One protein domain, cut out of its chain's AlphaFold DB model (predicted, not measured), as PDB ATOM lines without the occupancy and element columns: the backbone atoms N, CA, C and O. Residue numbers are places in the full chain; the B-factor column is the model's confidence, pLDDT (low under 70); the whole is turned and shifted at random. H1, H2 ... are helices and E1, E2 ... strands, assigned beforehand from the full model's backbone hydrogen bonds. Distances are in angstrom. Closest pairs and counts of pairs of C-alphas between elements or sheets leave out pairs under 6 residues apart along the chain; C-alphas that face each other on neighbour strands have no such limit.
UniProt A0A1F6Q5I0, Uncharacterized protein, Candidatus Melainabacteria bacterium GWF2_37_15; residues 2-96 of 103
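AT A GLANCE: This is residues 2 to 96 of the 103 residues of an uncharacterized protein of Candidatus Melainabacteria bacterium GWF2_37_15 (UniProt A0A1F6Q5I0). A long helix, H1, runs along one side, and the shorter H3 packs on it, running the opposite way; on the side of H3 away from H1 lies the small hairpin of E3 and E4. A second small hairpin, E1 with E2, follows the short corner helix H2, while H4 comes near H3 and H5 reaches to the far end of the domain from the start of H1. The printed part has 95 residues, with five named helices and four named strands in the order H1 H2 E1 E2 E3 E4 H3 H4 H5, and its class is mostly helix. The strands make two antiparallel sheets of two, E1 - E2 and E3 - E4. The whole is compact, with a radius of gyration of the C-alphas of 13.8 A and spans of 44 by 33 by 22 A.

HOW THE PARTS SIT: Start with H1, residues 2 to 24, and H2, residues 26 to 29: they only just touch, only at the corner, with 3 pairs of C-alphas within 8 A, made by residues 21 to 22 of H1 alone; the closest are Ile 22 and Ser 28, 5.9 A. Next come E1, residues 32 to 34, and E2, residues 41 to 43, an antiparallel hairpin at 139 degrees; look for N 33 and O 42, 2.9 A apart and within hydrogen-bond range. E3, residues 48 to 50, and E4, residues 53 to 55, form a hairpin at 143 degrees, with N 50 and O 53 within hydrogen-bond range at 2.8 A. H3, residues 57 to 68, touches H1, closest at the C-alphas of Lys 11 and Thr 61, 6.1 A; they run opposite ways at a steep tilt of 37 degrees, only just past shallow. H4, residues 75 to 81, is close to but not clearly touching H3, about perpendicular at 76 degrees, closest at the C-alphas of Ala 63 and Leu 78, 7.0 A. H5, residues 83 to 95, meets H4 only through their link and is apart from H1 and H3. In H1, H3, H4 and H5 every O i to N i+4 pair is within hydrogen-bond range; H2 is too short for one, but its 1 O i to N i+3 pair is within range.

IN THESE COORDINATES: Find C-alpha 2 at (102.748, 71.612, 108.896); from there H1 runs 32.9 A to C-alpha 24. H3 begins at C-alpha 57, (87.548, 86.761, 116.112), and covers 16.4 A. H5 covers 17.9 A and ends at C-alpha 95, (66.330, 83.847, 129.508).

THE WHOLE: The C-alphas of Glu 2 and Phe 95 are the two farthest apart, 43.6 A. The printed part has no cut, and no link is long. The mean pLDDT of the printed part is 89.9; residues 2 to 3, 72 to 73 and 96 are under 70.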
ATOM      1  N   GLU A   2     103.346  70.502 109.664       64.88
ATOM      2  CA  GLU A   2     102.748  71.612 108.896       64.88
ATOM      3  C   GLU A   2     101.466  72.183 109.525       64.88
ATOM      4  O   GLU A   2     101.411  73.386 109.762       64.88
ATOM      5  N   ASP A   3     100.509  71.342 109.925       69.69
ATOM      6  CA  ASP A   3      99.193  71.810 110.410       69.69
ATOM      7  C   ASP A   3      99.266  72.654 111.692       69.69
ATOM      8  O   ASP A   3      98.490  73.586 111.890       69.69
ATOM      9  N   ARG A   4     100.245  72.382 112.569       74.00
ATOM     10  CA  ARG A   4     100.445  73.172 113.797       74.00
ATOM     11  C   ARG A   4     100.962  74.580 113.485       74.00
ATOM     12  O   ARG A   4     100.518  75.530 114.119       74.00
ATOM     13  N   ASN A   5     101.867  74.713 112.512       81.94
ATOM     14  CA  ASN A   5     102.361  76.023 112.078       81.94
ATOM     15  C   ASN A   5     101.258  76.827 111.383       81.94
ATOM     16  O   ASN A   5     101.167  78.034 111.579       81.94
ATOM     17  N   LEU A   6     100.404  76.157 110.606       84.31
ATOM     18  CA  LEU A   6      99.246  76.774 109.967       84.31
ATOM     19  C   LEU A   6      98.274  77.352 111.008       84.31
ATOM     20  O   LEU A   6      97.962  78.539 110.962       84.31
ATOM     21  N   LEU A   7      97.889  76.549 112.003       84.69
ATOM     22  CA  LEU A   7      97.028  76.971 113.114       84.69
ATOM     23  C   LEU A   7      97.599  78.162 113.895       84.69
ATOM     24  O   LEU A   7      96.868  79.088 114.241       84.69
ATOM     25  N   GLU A   8      98.901  78.157 114.187       87.75
ATOM     26  CA  GLU A   8      99.550  79.286 114.865       87.75
ATOM     27  C   GLU A   8      99.550  80.558 114.012       87.75
ATOM     28  O   GLU A   8      99.379  81.652 114.550       87.75
ATOM     29  N   ASN A   9      99.719  80.433 112.696       88.69
ATOM     30  CA  ASN A   9      99.698  81.577 111.789       88.69
ATOM     31  C   ASN A   9      98.295  82.184 111.666       88.69
ATOM     32  O   ASN A   9      98.172  83.404 111.725       88.69
ATOM     33  N   ILE A  10      97.253  81.354 111.565       89.69
ATOM     34  CA  ILE A  10      95.857  81.818 111.513       89.69
ATOM     35  C   ILE A  10      95.491  82.548 112.809       89.69
ATOM     36  O   ILE A  10      94.931  83.641 112.764       89.69
ATOM     37  N   LYS A  11      95.881  82.004 113.970       88.44
ATOM     38  CA  LYS A  11      95.662  82.670 115.264       88.44
ATOM     39  C   LYS A  11      96.344  84.029 115.339       88.44
ATOM     40  O   LYS A  11      95.705  85.005 115.709       88.44
ATOM     41  N   LYS A  12      97.619  84.103 114.943       92.00
ATOM     42  CA  LYS A  12      98.353  85.375 114.909       92.00
ATOM     43  C   LYS A  12      97.689  86.378 113.980       92.00
ATOM     44  O   LYS A  12      97.568  87.534 114.356       92.00
ATOM     45  N   LEU A  13      97.259  85.947 112.793       90.44
ATOM     46  CA  LEU A  13      96.561  86.819 111.852       90.44
ATOM     47  C   LEU A  13      95.278  87.372 112.478       90.44
ATOM     48  O   LEU A  13      95.084  88.580 112.484       90.44
ATOM     49  N   SER A  14      94.459  86.506 113.074       89.75
ATOM     50  CA  SER A  14      93.222  86.905 113.751       89.75
ATOM     51  C   SER A  14      93.478  87.912 114.883       89.75
ATOM     52  O   SER A  14      92.781  88.921 114.994       89.75
ATOM     53  N   GLU A  15      94.526  87.700 115.682       91.94
ATOM     54  CA  GLU A  15      94.935  88.636 116.735       91.94
ATOM     55  C   GLU A  15      95.414  89.982 116.176       91.94
ATOM     56  O   GLU A  15      95.098  91.018 116.757       91.94
ATOM     57  N   GLN A  16      96.151  89.983 115.060       93.12
ATOM     58  CA  GLN A  16      96.584  91.226 114.415       93.12
ATOM     59  C   GLN A  16      95.397  92.025 113.879       93.12
ATOM     60  O   GLN A  16      95.339  93.216 114.139       93.12
ATOM     61  N   ILE A  17      94.398  91.379 113.267       92.25
ATOM     62  CA  ILE A  17      93.180  92.065 112.789       92.25
ATOM     63  C   ILE A  17      92.502  92.821 113.932       92.25
ATOM     64  O   ILE A  17      92.088  93.964 113.778       92.25
ATOM     65  N   LYS A  18      92.428  92.205 115.114       93.94
ATOM     66  CA  LYS A  18      91.877  92.870 116.293       93.94
ATOM     67  C   LYS A  18      92.697  94.091 116.715       93.94
ATOM     68  O   LYS A  18      92.114  95.070 117.170       93.94
ATOM     69  N   ILE A  19      94.023  94.015 116.648       95.69
ATOM     70  CA  ILE A  19      94.903  95.139 116.992       95.69
ATOM     71  C   ILE A  19      94.708  96.266 115.980       95.69
ATOM     72  O   ILE A  19      94.448  97.391 116.396       95.69
ATOM     73  N   ASP A  20      94.741  95.942 114.689       95.56
ATOM     74  CA  ASP A  20      94.566  96.893 113.592       95.56
ATOM     75  C   ASP A  20      93.207  97.613 113.701       95.56
ATOM     76  O   ASP A  20      93.160  98.840 113.683       95.56
ATOM     77  N   ASP A  21      92.114  96.881 113.956       94.81
ATOM     78  CA  ASP A  21      90.778  97.462 114.170       94.81
ATOM     79  C   ASP A  21      90.741  98.453 115.347       94.81
ATOM     80  O   ASP A  21      90.048  99.471 115.288       94.81
ATOM     81  N   ILE A  22      91.465  98.169 116.434       96.06
ATOM     82  CA  ILE A  22      91.526  99.039 117.619       96.06
ATOM     83  C   ILE A  22      92.410 100.262 117.352       96.06
ATOM     84  O   ILE A  22      92.111 101.349 117.847       96.06
ATOM     85  N   GLU A  23      93.493 100.101 116.592       96.44
ATOM     86  CA  GLU A  23      94.361 101.209 116.189       96.44
ATOM     87  C   GLU A  23      93.646 102.163 115.223       96.44
ATOM     88  O   GLU A  23      93.756 103.382 115.373       96.44
ATOM     89  N   GLU A  24      92.870 101.627 114.277       96.00
ATOM     90  CA  GLU A  24      92.071 102.411 113.331       96.00
ATOM     91  C   GLU A  24      90.826 103.022 113.985       96.00
ATOM     92  O   GLU A  24      90.493 104.186 113.737       96.00
ATOM     93  N   ASN A  25      90.148 102.260 114.844       95.06
ATOM     94  CA  ASN A  25      88.966 102.691 115.574       95.06
ATOM     95  C   ASN A  25      88.981 102.186 117.032       95.06
ATOM     96  O   ASN A  25      88.468 101.101 117.321       95.06
ATOM     97  N   PRO A  26      89.453 103.003 117.991       95.00
ATOM     98  CA  PRO A  26      89.504 102.624 119.403       95.00
ATOM     99  C   PRO A  26      88.146 102.283 120.033       95.00
ATOM    100  O   PRO A  26      88.101 101.564 121.033       95.00
ATOM    101  N   GLU A  27      87.033 102.779 119.482       95.00
ATOM    102  CA  GLU A  27      85.690 102.471 119.992       95.00
ATOM    103  C   GLU A  27      85.306 101.005 119.754       95.00
ATOM    104  O   GLU A  27      84.569 100.426 120.555       95.00
ATOM    105  N   SER A  28      85.882 100.363 118.730       92.94
ATOM    106  CA  SER A  28      85.649  98.947 118.409       92.94
ATOM    107  C   SER A  28      86.053  97.996 119.546       92.94
ATOM    108  O   SER A  28      85.528  96.884 119.652       92.94
ATOM    109  N   ALA A  29      86.947  98.441 120.440       93.75
ATOM    110  CA  ALA A  29      87.345  97.706 121.638       93.75
ATOM    111  C   ALA A  29      86.216  97.584 122.679       93.75
ATOM    112  O   ALA A  29      86.290  96.724 123.561       93.75
ATOM    113  N   PHE A  30      85.203  98.451 122.597       93.88
ATOM    114  CA  PHE A  30      84.101  98.553 123.556       93.88
ATOM    115  C   PHE A  30      82.731  98.311 122.921       93.88
ATOM    116  O   PHE A  30      81.777  97.995 123.634       93.88
ATOM    117  N   GLU A  31      82.620  98.455 121.602       95.25
ATOM    118  CA  GLU A  31      81.412  98.119 120.862       95.25
ATOM    119  C   GLU A  31      81.177  96.605 120.888       95.25
ATOM    120  O   GLU A  31      82.071  95.811 120.593       95.25
ATOM    121  N   GLN A  32      79.963  96.206 121.257       94.50
ATOM    122  CA  GLN A  32      79.561  94.809 121.332       94.50
ATOM    123  C   GLN A  32      78.616  94.460 120.192       94.50
ATOM    124  O   GLN A  32      77.749  95.249 119.820       94.50
ATOM    125  N   PHE A  33      78.734  93.234 119.700       94.69
ATOM    126  CA  PHE A  33      77.806  92.659 118.740       94.69
ATOM    127  C   PHE A  33      77.542  91.189 119.078       94.69
ATOM    128  O   PHE A  33      78.327  90.548 119.783       94.69
ATOM    129  N   GLN A  34      76.432  90.653 118.580       95.44
ATOM    130  CA  GLN A  34      76.136  89.227 118.674       95.44
ATOM    131  C   GLN A  34      76.721  88.512 117.455       95.44
ATOM    132  O   GLN A  34      76.417  88.874 116.324       95.44
ATOM    133  N   CYS A  35      77.575  87.516 117.683       96.06
ATOM    134  CA  CYS A  35      78.191  86.745 116.605       96.06
ATOM    135  C   CYS A  35      77.158  85.863 115.898       96.06
ATOM    136  O   CYS A  35      76.492  85.059 116.552       96.06
ATOM    137  N   ASP A  36      77.099  85.925 114.567       95.12
ATOM    138  CA  ASP A  36      76.143  85.127 113.791       95.12
ATOM    139  C   ASP A  36      76.469  83.628 113.790       95.12
ATOM    140  O   ASP A  36      75.583  82.804 113.573       95.12
ATOM    141  N   CYS A  37      77.723  83.265 114.080       94.75
ATOM    142  CA  CYS A  37      78.178  81.877 114.142       94.75
ATOM    143  C   CYS A  37      77.967  81.251 115.526       94.75
ATOM    144  O   CYS A  37      77.290  80.236 115.646       94.75
ATOM    145  N   CYS A  38      78.504  81.847 116.596       95.19
ATOM    146  CA  CYS A  38      78.407  81.254 117.935       95.19
ATOM    147  C   CYS A  38      77.262  81.790 118.802       95.19
ATOM    148  O   CYS A  38      77.029  81.229 119.867       95.19
ATOM    149  N   GLY A  39      76.579  82.867 118.404       93.75
ATOM    150  CA  GLY A  39      75.476  83.475 119.164       93.75
ATOM    151  C   GLY A  39      75.897  84.252 120.418       93.75
ATOM    152  O   GLY A  39      75.061  84.903 121.044       93.75
ATOM    153  N   GLU A  40      77.181  84.213 120.785       95.00
ATOM    154  CA  GLU A  40      77.731  84.934 121.936       95.00
ATOM    155  C   GLU A  40      77.903  86.430 121.624       95.00
ATOM    156  O   GLU A  40      78.257  86.814 120.504       95.00
ATOM    157  N   VAL A  41      77.721  87.274 122.643       93.75
ATOM    158  CA  VAL A  41      78.057  88.702 122.570       93.75
ATOM    159  C   VAL A  41      79.571  88.872 122.705       93.75
ATOM    160  O   VAL A  41      80.177  88.420 123.679       93.75
ATOM    161  N   LYS A  42      80.199  89.505 121.714       95.12
ATOM    162  CA  LYS A  42      81.652  89.717 121.626       95.12
ATOM    163  C   LYS A  42      81.958  91.160 121.233       95.12
ATOM    164  O   LYS A  42      81.066  91.902 120.831       95.12
ATOM    165  N   MET A  43      83.224  91.550 121.359       94.19
ATOM    166  CA  MET A  43      83.684  92.873 120.926       94.19
ATOM    167  C   MET A  43      83.770  92.946 119.403       94.19
ATOM    168  O   MET A  43      84.168  91.969 118.770       94.19
ATOM    169  N   MET A  44      83.423  94.105 118.848       93.81
ATOM    170  CA  MET A  44      83.427  94.382 117.412       93.81
ATOM    171  C   MET A  44      84.838  94.319 116.820       93.81
ATOM    172  O   MET A  44      85.003  93.857 115.691       93.81
ATOM    173  N   ALA A  45      85.850  94.714 117.597       95.38
ATOM    174  CA  ALA A  45      87.254  94.586 117.227       95.38
ATOM    175  C   ALA A  45      87.640  93.133 116.911       95.38
ATOM    176  O   ALA A  45      87.485  92.229 117.743       95.38
ATOM    177  N   GLY A  46      88.205  92.922 115.725       93.38
ATOM    178  CA  GLY A  46      88.597  91.613 115.225       93.38
ATOM    179  C   GLY A  46      87.438  90.802 114.649       93.38
ATOM    180  O   GLY A  46      87.615  89.608 114.399       93.38
ATOM    181  N   SER A  47      86.253  91.402 114.488       94.81
ATOM    182  CA  SER A  47      85.126  90.769 113.801       94.81
ATOM    183  C   SER A  47      85.234  90.959 112.292       94.81
ATOM    184  O   SER A  47      85.545  92.047 111.812       94.81
ATOM    185  N   LEU A  48      84.913  89.917 111.528       93.88
ATOM    186  CA  LEU A  48      84.966  89.969 110.068       93.88
ATOM    187  C   LEU A  48      83.612  89.627 109.441       93.88
ATOM    188  O   LEU A  48      82.910  88.737 109.937       93.88
ATOM    189  N   PRO A  49      83.237  90.310 108.344       93.25
ATOM    190  CA  PRO A  49      82.096  89.920 107.534       93.25
ATOM    191  C   PRO A  49      82.447  88.729 106.621       93.25
ATOM    192  O   PRO A  49      83.434  88.770 105.890       93.25
ATOM    193  N   TYR A  50      81.595  87.706 106.620       90.50
ATOM    194  CA  TYR A  50      81.592  86.575 105.691       90.50
ATOM    195  C   TYR A  50      80.232  86.512 104.994       90.50
ATOM    196  O   TYR A  50      79.250  86.075 105.589       90.50
ATOM    197  N   ALA A  51      80.178  86.937 103.729       88.44
ATOM    198  CA  ALA A  51      78.924  87.100 102.991       88.44
ATOM    199  C   ALA A  51      77.905  87.935 103.798       88.44
ATOM    200  O   ALA A  51      78.163  89.113 104.050       88.44
ATOM    201  N   ASP A  52      76.798  87.325 104.223       90.94
ATOM    202  CA  ASP A  52      75.733  87.967 105.001       90.94
ATOM    203  C   ASP A  52      75.907  87.822 106.529       90.94
ATOM    204  O   ASP A  52      75.076  88.313 107.291       90.94
ATOM    205  N   TYR A  53      76.982  87.172 106.989       93.38
ATOM    206  CA  TYR A  53      77.256  86.893 108.401       93.38
ATOM    207  C   TYR A  53      78.412  87.738 108.938       93.38
ATOM    208  O   TYR A  53      79.386  88.006 108.236       93.38
ATOM    209  N   ARG A  54      78.371  88.110 110.217       94.81
ATOM    210  CA  ARG A  54      79.495  88.700 110.949       94.81
ATOM    211  C   ARG A  54      79.979  87.750 112.034       94.81
ATOM    212  O   ARG A  54      79.258  87.396 112.968       94.81
ATOM    213  N   LEU A  55      81.243  87.358 111.923       95.38
ATOM    214  CA  LEU A  55      81.884  86.410 112.825       95.38
ATOM    215  C   LEU A  55      82.776  87.138 113.822       95.38
ATOM    216  O   LEU A  55      83.498  88.069 113.471       95.38
ATOM    217  N   CYS A  56      82.759  86.687 115.075       95.50
ATOM    218  CA  CYS A  56      83.735  87.124 116.067       95.50
ATOM    219  C   CYS A  56      85.111  86.523 115.777       95.50
ATOM    220  O   CYS A  56      85.217  85.486 115.128       95.50
ATOM    221  N   ASN A  57      86.151  87.140 116.326       93.62
ATOM    222  CA  ASN A  57      87.548  86.761 116.112       93.62
ATOM    223  C   ASN A  57      87.844  85.255 116.333       93.62
ATOM    224  O   ASN A  57      88.600  84.630 115.585       93.62
ATOM    225  N   ASP A  58      87.179  84.636 117.314       93.00
ATOM    226  CA  ASP A  58      87.285  83.196 117.579       93.00
ATOM    227  C   ASP A  58      86.658  82.360 116.446       93.00
ATOM    228  O   ASP A  58      87.237  81.371 115.997       93.00
ATOM    229  N   CYS A  59      85.481  82.767 115.957       93.62
ATOM    230  CA  CYS A  59      84.778  82.083 114.869       93.62
ATOM    231  C   CYS A  59      85.470  82.292 113.519       93.62
ATOM    232  O   CYS A  59      85.460  81.381 112.702       93.62
ATOM    233  N   VAL A  60      86.110  83.445 113.307       92.81
ATOM    234  CA  VAL A  60      87.002  83.688 112.161       92.81
ATOM    235  C   VAL A  60      88.139  82.674 112.162       92.81
ATOM    236  O   VAL A  60      88.369  81.993 111.171       92.81
ATOM    237  N   THR A  61      88.811  82.510 113.304       91.69
ATOM    238  CA  THR A  61      89.902  81.534 113.444       91.69
ATOM    239  C   THR A  61      89.423  80.117 113.125       91.69
ATOM    240  O   THR A  61      90.138  79.363 112.465       91.69
ATOM    241  N   LEU A  62      88.219  79.756 113.584       90.69
ATOM    242  CA  LEU A  62      87.602  78.465 113.283       90.69
ATOM    243  C   LEU A  62      87.329  78.313 111.783       90.69
ATOM    244  O   LEU A  62      87.764  77.323 111.210       90.69
ATOM    245  N   ALA A  63      86.699  79.306 111.150       90.06
ATOM    246  CA  ALA A  63      86.395  79.296 109.722       90.06
ATOM    247  C   ALA A  63      87.659  79.141 108.870       90.06
ATOM    248  O   ALA A  63      87.758  78.210 108.079       90.06
ATOM    249  N   GLU A  64      88.665  79.984 109.097       88.88
ATOM    250  CA  GLU A  64      89.937  79.929 108.369       88.88
ATOM    251  C   GLU A  64      90.665  78.596 108.581       88.88
ATOM    252  O   GLU A  64      91.272  78.059 107.656       88.88
ATOM    253  N   THR A  65      90.584  78.022 109.786       87.94
ATOM    254  CA  THR A  65      91.172  76.704 110.059       87.94
ATOM    255  C   THR A  65      90.417  75.603 109.317       87.94
ATOM    256  O   THR A  65      91.052  74.765 108.684       87.94
ATOM    257  N   SER A  66      89.085  75.604 109.356       86.06
ATOM    258  CA  SER A  66      88.262  74.590 108.688       86.06
ATOM    259  C   SER A  66      88.356  74.678 107.163       86.06
ATOM    260  O   SER A  66      88.405  73.638 106.507       86.06
ATOM    261  N   PHE A  67      88.481  75.884 106.598       85.81
ATOM    262  CA  PHE A  67      88.775  76.086 105.177       85.81
ATOM    263  C   PHE A  67      90.172  75.596 104.805       85.81
ATOM    264  O   PHE A  67      90.345  74.956 103.774       85.81
ATOM    265  N   ALA A  68      91.178  75.855 105.642       85.62
ATOM    266  CA  ALA A  68      92.542  75.429 105.354       85.62
ATOM    267  C   ALA A  68      92.773  73.917 105.552       85.62
ATOM    268  O   ALA A  68      93.740  73.378 105.014       85.62
ATOM    269  N   LEU A  69      91.910  73.240 106.318       82.31
ATOM    270  CA  LEU A  69      91.924  71.787 106.531       82.31
ATOM    271  C   LEU A  69      90.975  71.015 105.594       82.31
ATOM    272  O   LEU A  69      90.876  69.796 105.731       82.31
ATOM    273  N   ASP A  70      90.289  71.690 104.664       78.88
ATOM    274  CA  ASP A  70      89.251  71.110 103.796       78.88
ATOM    275  C   ASP A  70      88.122  70.384 104.581       78.88
ATOM    276  O   ASP A  70      87.506  69.438 104.086       78.88
ATOM    277  N   GLU A  71      87.844  70.805 105.824       70.69
ATOM    278  CA  GLU A  71      86.798  70.220 106.686       70.69
ATOM    279  C   GLU A  71      85.405  70.809 106.411       70.69
ATOM    280  O   GLU A  71      84.393  70.135 106.610       70.69
ATOM    281  N   THR A  72      85.345  72.053 105.928       63.12
ATOM    282  CA  THR A  72      84.114  72.757 105.525       63.12
ATOM    283  C   THR A  72      84.353  73.482 104.204       63.12
ATOM    284  O   THR A  72      85.413  74.082 104.035       63.12
ATOM    285  N   PHE A  73      83.384  73.468 103.282       68.06
ATOM    286  CA  PHE A  73      83.552  74.060 101.946       68.06
ATOM    287  C   PHE A  73      82.962  75.468 101.831       68.06
ATOM    288  O   PHE A  73      83.396  76.238 100.973       68.06
ATOM    289  N   ASP A  74      81.998  75.806 102.690       84.25
ATOM    290  CA  ASP A  74      81.325  77.102 102.695       84.25
ATOM    291  C   ASP A  74      81.070  77.602 104.127       84.25
ATOM    292  O   ASP A  74      80.983  76.824 105.078       84.25
ATOM    293  N   ILE A  75      80.920  78.920 104.282       87.94
ATOM    294  CA  ILE A  75      80.555  79.541 105.557       87.94
ATOM    295  C   ILE A  75      79.209  79.014 106.060       87.94
ATOM    296  O   ILE A  75      79.038  78.848 107.264       87.94
ATOM    297  N   GLN A  76      78.275  78.695 105.156       89.69
ATOM    298  CA  GLN A  76      76.978  78.140 105.532       89.69
ATOM    299  C   GLN A  76      77.120  76.792 106.249       89.69
ATOM    300  O   GLN A  76      76.490  76.603 107.285       89.69
ATOM    301  N   ASP A  77      78.006  75.909 105.774       89.75
ATOM    302  CA  ASP A  77      78.262  74.614 106.420       89.75
ATOM    303  C   ASP A  77      78.767  74.806 107.859       89.75
ATOM    304  O   ASP A  77      78.369  74.085 108.778       89.75
ATOM    305  N   LEU A  78      79.625  75.812 108.074       90.56
ATOM    306  CA  LEU A  78      80.116  76.154 109.405       90.56
ATOM    307  C   LEU A  78      78.989  76.683 110.301       90.56
ATOM    308  O   LEU A  78      78.875  76.241 111.444       90.56
ATOM    309  N   ILE A  79      78.161  77.605 109.801       91.44
ATOM    310  CA  ILE A  79      77.021  78.158 110.550       91.44
ATOM    311  C   ILE A  79      76.052  77.043 110.950       91.44
ATOM    312  O   ILE A  79      75.667  76.964 112.117       91.44
ATOM    313  N   ASP A  80      75.721  76.157 110.015       91.50
ATOM    314  CA  ASP A  80      74.819  75.031 110.243       91.50
ATOM    315  C   ASP A  80      75.404  74.073 111.293       91.50
ATOM    316  O   ASP A  80      74.713  73.657 112.222       91.50
ATOM    317  N   SER A  81      76.713  73.791 111.232       91.06
ATOM    318  CA  SER A  81      77.391  72.956 112.238       91.06
ATOM    319  C   SER A  81      77.395  73.565 113.648       91.06
ATOM    320  O   SER A  81      77.514  72.848 114.643       91.06
ATOM    321  N   MET A  82      77.255  74.889 113.742       92.12
ATOM    322  CA  MET A  82      77.292  75.653 114.988       92.12
ATOM    323  C   MET A  82      75.895  76.003 115.510       92.12
ATOM    324  O   MET A  82      75.787  76.634 116.566       92.12
ATOM    325  N   GLU A  83      74.826  75.580 114.826       93.00
ATOM    326  CA  GLU A  83      73.456  76.002 115.114       93.00
ATOM    327  C   GLU A  83      73.018  75.675 116.550       93.00
ATOM    328  O   GLU A  83      72.498  76.556 117.235       93.00
ATOM    329  N   ASP A  84      73.301  74.471 117.053       93.19
ATOM    330  CA  ASP A  84      72.957  74.067 118.427       93.19
ATOM    331  C   ASP A  84      73.656  74.945 119.479       93.19
ATOM    332  O   ASP A  84      73.056  75.366 120.480       93.19
ATOM    333  N   LYS A  85      74.940  75.257 119.246       93.31
ATOM    334  CA  LYS A  85      75.719  76.135 120.126       93.31
ATOM    335  C   LYS A  85      75.157  77.552 120.083       93.31
ATOM    336  O   LYS A  85      74.944  78.158 121.133       93.31
ATOM    337  N   ARG A  86      74.901  78.063 118.878       93.81
ATOM    338  CA  ARG A  86      74.323  79.387 118.646       93.81
ATOM    339  C   ARG A  86      72.972  79.525 119.332       93.81
ATOM    340  O   ARG A  86      72.752  80.502 120.041       93.81
ATOM    341  N   PHE A  87      72.095  78.537 119.166       93.12
ATOM    342  CA  PHE A  87      70.780  78.509 119.794       93.12
ATOM    343  C   PHE A  87      70.892  78.561 121.316       93.12
ATOM    344  O   PHE A  87      70.222  79.374 121.947       93.12
ATOM    345  N   SER A  88      71.781  77.750 121.896       92.25
ATOM    346  CA  SER A  88      72.009  77.727 123.344       92.25
ATOM    347  C   SER A  88      72.511  79.079 123.860       92.25
ATOM    348  O   SER A  88      71.951  79.613 124.810       92.25
ATOM    349  N   ALA A  89      73.496  79.689 123.192       91.94
ATOM    350  CA  ALA A  89      74.025  80.997 123.584       91.94
ATOM    351  C   ALA A  89      72.969  82.111 123.507       91.94
ATOM    352  O   ALA A  89      72.858  82.935 124.417       91.94
ATOM    353  N   VAL A  90      72.164  82.123 122.438       91.38
ATOM    354  CA  VAL A  90      71.058  83.076 122.278       91.38
ATOM    355  C   VAL A  90      70.005  82.853 123.362       91.38
ATOM    356  O   VAL A  90      69.592  83.813 124.013       91.38
ATOM    357  N   TYR A  91      69.596  81.604 123.593       91.56
ATOM    358  CA  TYR A  91      68.635  81.252 124.636       91.56
ATOM    359  C   TYR A  91      69.120  81.720 126.011       91.56
ATOM    360  O   TYR A  91      68.396  82.432 126.709       91.56
ATOM    361  N   ASP A  92      70.365  81.408 126.366       90.00
ATOM    362  CA  ASP A  92      70.939  81.799 127.649       90.00
ATOM    363  C   ASP A  92      70.968  83.325 127.785       90.00
ATOM    364  O   ASP A  92      70.510  83.855 128.798       90.00
ATOM    365  N   SER A  93      71.381  84.056 126.746       86.00
ATOM    366  CA  SER A  93      71.405  85.525 126.784       86.00
ATOM    367  C   SER A  93      70.030  86.182 126.982       86.00
ATOM    368  O   SER A  93      69.954  87.286 127.517       86.00
ATOM    369  N   LEU A  94      68.946  85.522 126.563       85.81
ATOM    370  CA  LEU A  94      67.583  86.056 126.648       85.81
ATOM    371  C   LEU A  94      66.867  85.664 127.943       85.81
ATOM    372  O   LEU A  94      66.042  86.428 128.444       85.81
ATOM    373  N   PHE A  95      67.136  84.462 128.453       83.25
ATOM    374  CA  PHE A  95      66.330  83.847 129.508       83.25
ATOM    375  C   PHE A  95      67.083  83.613 130.815       83.25
ATOM    376  O   PHE A  95      66.436  83.430 131.847       83.25
ATOM    377  N   THR A  96      68.417  83.673 130.826       64.94
ATOM    378  CA  THR A  96      69.173  83.673 132.085       64.94
ATOM    379  C   THR A  96      69.281  85.101 132.621       64.94
ATOM    380  O   THR A  96      70.281  85.795 132.476       64.94
TER     381      THR A  96